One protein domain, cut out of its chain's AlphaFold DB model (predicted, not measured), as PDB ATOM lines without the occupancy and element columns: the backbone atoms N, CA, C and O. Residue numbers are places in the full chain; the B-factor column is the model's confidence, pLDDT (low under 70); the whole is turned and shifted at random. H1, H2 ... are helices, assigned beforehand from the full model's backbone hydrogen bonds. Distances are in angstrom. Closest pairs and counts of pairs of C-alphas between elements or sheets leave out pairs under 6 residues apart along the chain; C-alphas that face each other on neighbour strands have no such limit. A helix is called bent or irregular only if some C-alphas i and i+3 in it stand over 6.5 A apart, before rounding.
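What this domain is: This is residues 61 to 113 of the 119 residues of the protein "N-terminal Ras-GEF domain-containing protein" of Oncorhynchus mykiss (UniProt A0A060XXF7). The long helix H3 and the shorter H2 meet near the turn between them as an open V, and the short helix H1 lies over the opening of the V, off to one side of its plane, packed on the stretch 96 to 103 of H3. The link of residues 67 to 76 swings out from H1 to about Thr 71 and folds back to the start of H2, across the open side of the V. H3 lies along the longest axis. The printed part has 53 residues with three named helices, in the order H1, H2, H3, and no named strand; its class is all helix. It is only just compact, close to loose, with a radius of gyration of the C-alphas of 11.6 A, and its outline is elongated, spanning 36 by 22 by 13 A.

How they stand to each other: H3, residues 93 to 111, is the longest helix. H1, residues 61 to 66, touches H3, which meets it with residues 96 to 103 alone. Their closest C-alphas are those of Ile 64 and Leu 100, 6.3 A apart. The two helices stand at a steep tilt of 62 degrees and run the same way. H2, residues 77 to 89, is close to H3 but not clearly touching it; the closest C-alphas are those of Ala 87 and Pro 93, 7.9 A apart. H2 and H3 run opposite ways at a steep tilt of 48 degrees. H2 is also close to H1 but not clearly touching it, with the C-alphas of Leu 63 and Phe 83 the closest at 7.8 A. H1 and H2 run opposite ways at a shallow tilt of 21 degrees. Each O i to N i+4 pair is within hydrogen-bond range in H1 and H3, and 7 of 9 are in H2.

Where its parts are: H3 runs 27.1 A from C-alpha 93 at (183.173, 283.245, 200.287) to C-alpha 111 at (157.536, 282.916, 191.648). H2 measures 19.8 A from first to last C-alpha and is irregular: C-alphas 85 and 88 are 7.3 A apart. H1 begins with C-alpha 61 at (174.810, 292.682, 193.731) and measures 8.8 A.

The domain as a whole: The two C-alphas farthest apart are those of Leu 89 and Ser 113, 36.3 A. The printed part has no cut. The link from H2 to H3, 3 residues, is tight, and the link from H1 to H2, 10 residues, is short. The mean pLDDT of the printed part is 91.6; residues 111 to 113, of which 111 belongs to H3, are under 70.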
ATOM      1  N   ASP A  61     176.152 293.206 193.448       95.56
ATOM      2  CA  ASP A  61     174.810 292.682 193.731       95.56
ATOM      3  C   ASP A  61     174.096 292.197 192.461       95.56
ATOM      4  O   ASP A  61     173.443 291.155 192.479       95.56
ATOM      5  N   THR A  62     174.287 292.893 191.336       94.88
ATOM      6  CA  THR A  62     173.753 292.467 190.032       94.88
ATOM      7  C   THR A  62     174.419 291.170 189.575       94.88
ATOM      8  O   THR A  62     173.743 290.243 189.145       94.88
ATOM      9  N   LEU A  63     175.743 291.057 189.727       95.75
ATOM     10  CA  LEU A  63     176.466 289.826 189.400       95.75
ATOM     11  C   LEU A  63     176.022 288.648 190.289       95.75
ATOM     12  O   LEU A  63     175.846 287.534 189.810       95.75
ATOM     13  N   ILE A  64     175.767 288.884 191.575       95.94
ATOM     14  CA  ILE A  64     175.223 287.851 192.469       95.94
ATOM     15  C   ILE A  64     173.819 287.425 192.016       95.94
ATOM     16  O   ILE A  64     173.514 286.234 192.032       95.94
ATOM     17  N   GLN A  65     172.978 288.364 191.572       94.44
ATOM     18  CA  GLN A  65     171.642 288.055 191.060       94.44
ATOM     19  C   GLN A  65     171.686 287.193 189.793       94.44
ATOM     20  O   GLN A  65     170.968 286.199 189.720       94.44
ATOM     21  N   HIS A  66     172.560 287.518 188.837       93.75
ATOM     22  CA  HIS A  66     172.736 286.739 187.603       93.75
ATOM     23  C   HIS A  66     173.343 285.350 187.827       93.75
ATOM     24  O   HIS A  66     173.323 284.515 186.928       93.75
ATOM     25  N   LEU A  67     173.879 285.071 189.015       94.56
ATOM     26  CA  LEU A  67     174.361 283.738 189.353       94.56
ATOM     27  C   LEU A  67     173.218 282.765 189.688       94.56
ATOM     28  O   LEU A  67     173.421 281.552 189.629       94.56
ATOM     29  N   VAL A  68     172.036 283.275 190.055       93.69
ATOM     30  CA  VAL A  68     170.874 282.462 190.432       93.69
ATOM     31  C   VAL A  68     170.074 282.096 189.175       93.69
ATOM     32  O   VAL A  68     169.587 282.998 188.495       93.69
ATOM     33  N   PRO A  69     169.910 280.799 188.856       91.94
ATOM     34  CA  PRO A  69     169.052 280.373 187.753       91.94
ATOM     35  C   PRO A  69     167.579 280.712 188.017       91.94
ATOM     36  O   PRO A  69     167.099 280.510 189.134       91.94
ATOM     37  N   THR A  70     166.863 281.156 186.983       88.69
ATOM     38  CA  THR A  70     165.400 281.340 186.991       88.69
ATOM     39  C   THR A  70     164.731 280.314 186.068       88.69
ATOM     40  O   THR A  70     165.400 279.501 185.427       88.69
ATOM     41  N   THR A  71     163.399 280.333 185.990       87.88
ATOM     42  CA  THR A  71     162.595 279.441 185.131       87.88
ATOM     43  C   THR A  71     162.946 279.571 183.641       87.88
ATOM     44  O   THR A  71     162.883 278.603 182.884       87.88
ATOM     45  N   ASP A  72     163.342 280.769 183.235       87.06
ATOM     46  CA  ASP A  72     163.567 281.224 181.866       87.06
ATOM     47  C   ASP A  72     165.041 281.578 181.581       87.06
ATOM     48  O   ASP A  72     165.408 281.813 180.430       87.06
ATOM     49  N   TYR A  73     165.910 281.545 182.598       88.62
ATOM     50  CA  TYR A  73     167.328 281.874 182.474       88.62
ATOM     51  C   TYR A  73     168.231 280.882 183.215       88.62
ATOM     52  O   TYR A  73     168.104 280.657 184.420       88.62
ATOM     53  N   TYR A  74     169.229 280.359 182.499       91.88
ATOM     54  CA  TYR A  74     170.329 279.601 183.085       91.88
ATOM     55  C   TYR A  74     171.659 280.300 182.778       91.88
ATOM     56  O   TYR A  74     171.967 280.512 181.601       91.88
ATOM     57  N   PRO A  75     172.471 280.647 183.792       91.75
ATOM     58  CA  PRO A  75     173.716 281.360 183.562       91.75
ATOM     59  C   PRO A  75     174.723 280.508 182.787       91.75
ATOM     60  O   PRO A  75     174.893 279.309 183.024       91.75
ATOM     61  N   GLU A  76     175.443 281.150 181.869       92.44
ATOM     62  CA  GLU A  76     176.489 280.486 181.103       92.44
ATOM     63  C   GLU A  76     177.586 279.924 182.013       92.44
ATOM     64  O   GLU A  76     178.045 280.567 182.959       92.44
ATOM     65  N   LYS A  77     178.104 278.743 181.664       93.38
ATOM     66  CA  LYS A  77     179.187 278.098 182.427       93.38
ATOM     67  C   LYS A  77     180.428 278.988 182.540       93.38
ATOM     68  O   LYS A  77     181.070 279.008 183.589       93.38
ATOM     69  N   ALA A  78     180.753 279.725 181.475       93.69
ATOM     70  CA  ALA A  78     181.884 280.648 181.451       93.69
ATOM     71  C   ALA A  78     181.702 281.801 182.450       93.69
ATOM     72  O   ALA A  78     182.641 282.139 183.172       93.69
ATOM     73  N   TYR A  79     180.487 282.348 182.547       94.06
ATOM     74  CA  TYR A  79     180.142 283.372 183.528       94.06
ATOM     75  C   TYR A  79     180.266 282.843 184.959       94.06
ATOM     76  O   TYR A  79     180.997 283.423 185.761       94.06
ATOM     77  N   VAL A  80     179.633 281.700 185.257       95.44
ATOM     78  CA  VAL A  80     179.672 281.072 186.590       95.44
ATOM     79  C   VAL A  80     181.115 280.835 187.030       95.44
ATOM     80  O   VAL A  80     181.503 281.210 188.136       95.44
ATOM     81  N   PHE A  81     181.936 280.254 186.154       96.25
ATOM     82  CA  PHE A  81     183.341 279.992 186.449       96.25
ATOM     83  C   PHE A  81     184.129 281.284 186.703       96.25
ATOM     84  O   PHE A  81     184.818 281.394 187.717       96.25
ATOM     85  N   THR A  82     184.005 282.273 185.816       95.31
ATOM     86  CA  THR A  82     184.765 283.532 185.898       95.31
ATOM     87  C   THR A  82     184.371 284.350 187.123       95.31
ATOM     88  O   THR A  82     185.241 284.876 187.824       95.31
ATOM     89  N   PHE A  83     183.074 284.418 187.431       95.94
ATOM     90  CA  PHE A  83     182.584 285.074 188.634       95.94
ATOM     91  C   PHE A  83     183.119 284.380 189.888       95.94
ATOM     92  O   PHE A  83     183.743 285.036 190.710       95.94
ATOM     93  N   LEU A  84     182.976 283.056 190.026       96.25
ATOM     94  CA  LEU A  84     183.458 282.338 191.217       96.25
ATOM     95  C   LEU A  84     184.981 282.429 191.396       96.25
ATOM     96  O   LEU A  84     185.462 282.535 192.527       96.25
ATOM     97  N   LEU A  85     185.734 282.418 190.292       96.44
ATOM     98  CA  LEU A  85     187.188 282.578 190.301       96.44
ATOM     99  C   LEU A  85     187.606 283.961 190.826       96.44
ATOM    100  O   LEU A  85     188.576 284.065 191.575       96.44
ATOM    101  N   SER A  86     186.868 285.011 190.455       96.00
ATOM    102  CA  SER A  86     187.211 286.407 190.758       96.00
ATOM    103  C   SER A  86     186.464 287.009 191.955       96.00
ATOM    104  O   SER A  86     186.917 288.011 192.504       96.00
ATOM    105  N   ALA A  87     185.375 286.397 192.430       96.88
ATOM    106  CA  ALA A  87     184.493 286.960 193.458       96.88
ATOM    107  C   ALA A  87     185.224 287.304 194.763       96.88
ATOM    108  O   ALA A  87     184.873 288.275 195.429       96.88
ATOM    109  N   ARG A  88     186.289 286.562 195.097       96.12
ATOM    110  CA  ARG A  88     187.118 286.802 196.294       96.12
ATOM    111  C   ARG A  88     187.796 288.172 196.315       96.12
ATOM    112  O   ARG A  88     188.190 288.620 197.385       96.12
ATOM    113  N   LEU A  89     187.943 288.816 195.157       97.00
ATOM    114  CA  LEU A  89     188.462 290.180 195.056       97.00
ATOM    115  C   LEU A  89     187.467 291.219 195.594       97.00
ATOM    116  O   LEU A  89     187.875 292.320 195.948       97.00
ATOM    117  N   PHE A  90     186.179 290.870 195.661       96.50
ATOM    118  CA  PHE A  90     185.089 291.787 196.003       96.50
ATOM    119  C   PHE A  90     184.359 291.408 197.296       96.50
ATOM    120  O   PHE A  90     183.834 292.287 197.972       96.50
ATOM    121  N   ILE A  91     184.294 290.115 197.636       97.12
ATOM    122  CA  ILE A  91     183.503 289.601 198.759       97.12
ATOM    123  C   ILE A  91     184.088 288.299 199.320       97.12
ATOM    124  O   ILE A  91     184.670 287.488 198.595       97.12
ATOM    125  N   SER A  92     183.928 288.069 200.626       97.88
ATOM    126  CA  SER A  92     184.369 286.813 201.241       97.88
ATOM    127  C   SER A  92     183.463 285.636 200.826       97.88
ATOM    128  O   SER A  92     182.253 285.816 200.687       97.88
ATOM    129  N   PRO A  93     183.990 284.404 200.657       97.00
ATOM    130  CA  PRO A  93     183.173 283.245 200.287       97.00
ATOM    131  C   PRO A  93     181.931 282.991 201.165       97.00
ATOM    132  O   PRO A  93     180.870 282.735 200.595       97.00
ATOM    133  N   PRO A  94     181.998 283.054 202.513       97.94
ATOM    134  CA  PRO A  94     180.803 282.830 203.330       97.94
ATOM    135  C   PRO A  94     179.762 283.941 203.149       97.94
ATOM    136  O   PRO A  94     178.568 283.661 203.116       97.94
ATOM    137  N   GLU A  95     180.204 285.187 202.985       97.88
ATOM    138  CA  GLU A  95     179.309 286.322 202.760       97.88
ATOM    139  C   GLU A  95     178.633 286.245 201.386       97.88
ATOM    140  O   GLU A  95     177.432 286.488 201.275       97.88
ATOM    141  N   LEU A  96     179.367 285.826 200.349       97.81
ATOM    142  CA  LEU A  96     178.806 285.568 199.024       97.81
ATOM    143  C   LEU A  96     177.683 284.529 199.091       97.81
ATOM    144  O   LEU A  96     176.605 284.762 198.549       97.81
ATOM    145  N   LEU A  97     177.920 283.403 199.772       97.38
ATOM    146  CA  LEU A  97     176.918 282.345 199.915       97.38
ATOM    147  C   LEU A  97     175.675 282.836 200.662       97.38
ATOM    148  O   LEU A  97     174.566 282.529 200.235       97.38
ATOM    149  N   ALA A  98     175.838 283.634 201.721       97.44
ATOM    150  CA  ALA A  98     174.710 284.221 202.441       97.44
ATOM    151  C   ALA A  98     173.835 285.088 201.515       97.44
ATOM    152  O   ALA A  98     172.628 284.863 201.417       97.44
ATOM    153  N   ARG A  99     174.449 286.009 200.755       97.25
ATOM    154  CA  ARG A  99     173.734 286.875 199.797       97.25
ATOM    155  C   ARG A  99     173.052 286.086 198.675       97.25
ATOM    156  O   ARG A  99     171.950 286.436 198.247       97.25
ATOM    157  N   LEU A 100     173.689 285.019 198.200       95.75
ATOM    158  CA  LEU A 100     173.152 284.153 197.149       95.75
ATOM    159  C   LEU A 100     171.920 283.387 197.659       95.75
ATOM    160  O   LEU A 100     170.882 283.385 196.999       95.75
ATOM    161  N   CYS A 101     171.989 282.827 198.870       94.81
ATOM    162  CA  CYS A 101     170.850 282.179 199.522       94.81
ATOM    163  C   CYS A 101     169.666 283.140 199.700       94.81
ATOM    164  O   CYS A 101     168.541 282.795 199.350       94.81
ATOM    165  N   GLU A 102     169.908 284.359 200.191       95.12
ATOM    166  CA  GLU A 102     168.858 285.377 200.314       95.12
ATOM    167  C   GLU A 102     168.216 285.716 198.967       95.12
ATOM    168  O   GLU A 102     166.994 285.839 198.873       95.12
ATOM    169  N   THR A 103     169.029 285.857 197.918       93.75
ATOM    170  CA  THR A 103     168.545 286.120 196.558       93.75
ATOM    171  C   THR A 103     167.674 284.973 196.048       93.75
ATOM    172  O   THR A 103     166.604 285.222 195.495       93.75
ATOM    173  N   CYS A 104     168.076 283.724 196.295       92.75
ATOM    174  CA  CYS A 104     167.303 282.541 195.920       92.75
ATOM    175  C   CYS A 104     165.937 282.498 196.627       92.75
ATOM    176  O   CYS A 104     164.915 282.305 195.973       92.75
ATOM    177  N   ILE A 105     165.893 282.763 197.938       92.44
ATOM    178  CA  ILE A 105     164.638 282.800 198.713       92.44
ATOM    179  C   ILE A 105     163.697 283.888 198.180       92.44
ATOM    180  O   ILE A 105     162.505 283.642 198.003       92.44
ATOM    181  N   LYS A 106     164.225 285.087 197.897       90.69
ATOM    182  CA  LYS A 106     163.437 286.197 197.338       90.69
ATOM    183  C   LYS A 106     162.847 285.832 195.976       90.69
ATOM    184  O   LYS A 106     161.667 286.079 195.755       90.69
ATOM    185  N   GLN A 107     163.632 285.215 195.089       86.88
ATOM    186  CA  GLN A 107     163.130 284.770 193.786       86.88
ATOM    187  C   GLN A 107     162.038 283.702 193.918       86.88
ATOM    188  O   GLN A 107     161.010 283.808 193.258       86.88
ATOM    189  N   GLN A 108     162.206 282.726 194.815       85.81
ATOM    190  CA  GLN A 108     161.192 281.694 195.051       85.81
ATOM    191  C   GLN A 108     159.875 282.275 195.578       85.81
ATOM    192  O   GLN A 108     158.809 281.834 195.166       85.81
ATOM    193  N   GLN A 109     159.915 283.266 196.474       82.00
ATOM    194  CA  GLN A 109     158.691 283.913 196.963       82.00
ATOM    195  C   GLN A 109     157.965 284.710 195.875       82.00
ATOM    196  O   GLN A 109     156.738 284.751 195.880       82.00
ATOM    197  N   LEU A 110     158.708 285.329 194.951       70.00
ATOM    198  CA  LEU A 110     158.129 286.054 193.819       70.00
ATOM    199  C   LEU A 110     157.467 285.102 192.815       70.00
ATOM    200  O   LEU A 110     156.376 285.402 192.342       70.00
ATOM    201  N   ASP A 111     158.081 283.947 192.546       64.25
ATOM    202  CA  ASP A 111     157.536 282.916 191.648       64.25
ATOM    203  C   ASP A 111     156.252 282.257 192.208       64.25
ATOM    204  O   ASP A 111     155.371 281.843 191.461       64.25
ATOM    205  N   GLN A 112     156.081 282.243 193.537       63.47
ATOM    206  CA  GLN A 112     154.900 281.688 194.223       63.47
ATOM    207  C   GLN A 112     153.664 282.619 194.234       63.47
ATOM    208  O   GLN A 112     152.635 282.277 194.818       63.47
ATOM    209  N   SER A 113     153.710 283.787 193.585       53.03
ATOM    210  CA  SER A 113     152.569 284.713 193.454       53.03
ATOM    211  C   SER A 113     152.437 285.173 191.992       53.03
ATOM    212  O   SER A 113     153.444 285.669 191.496       53.03
TER     213      SER A 113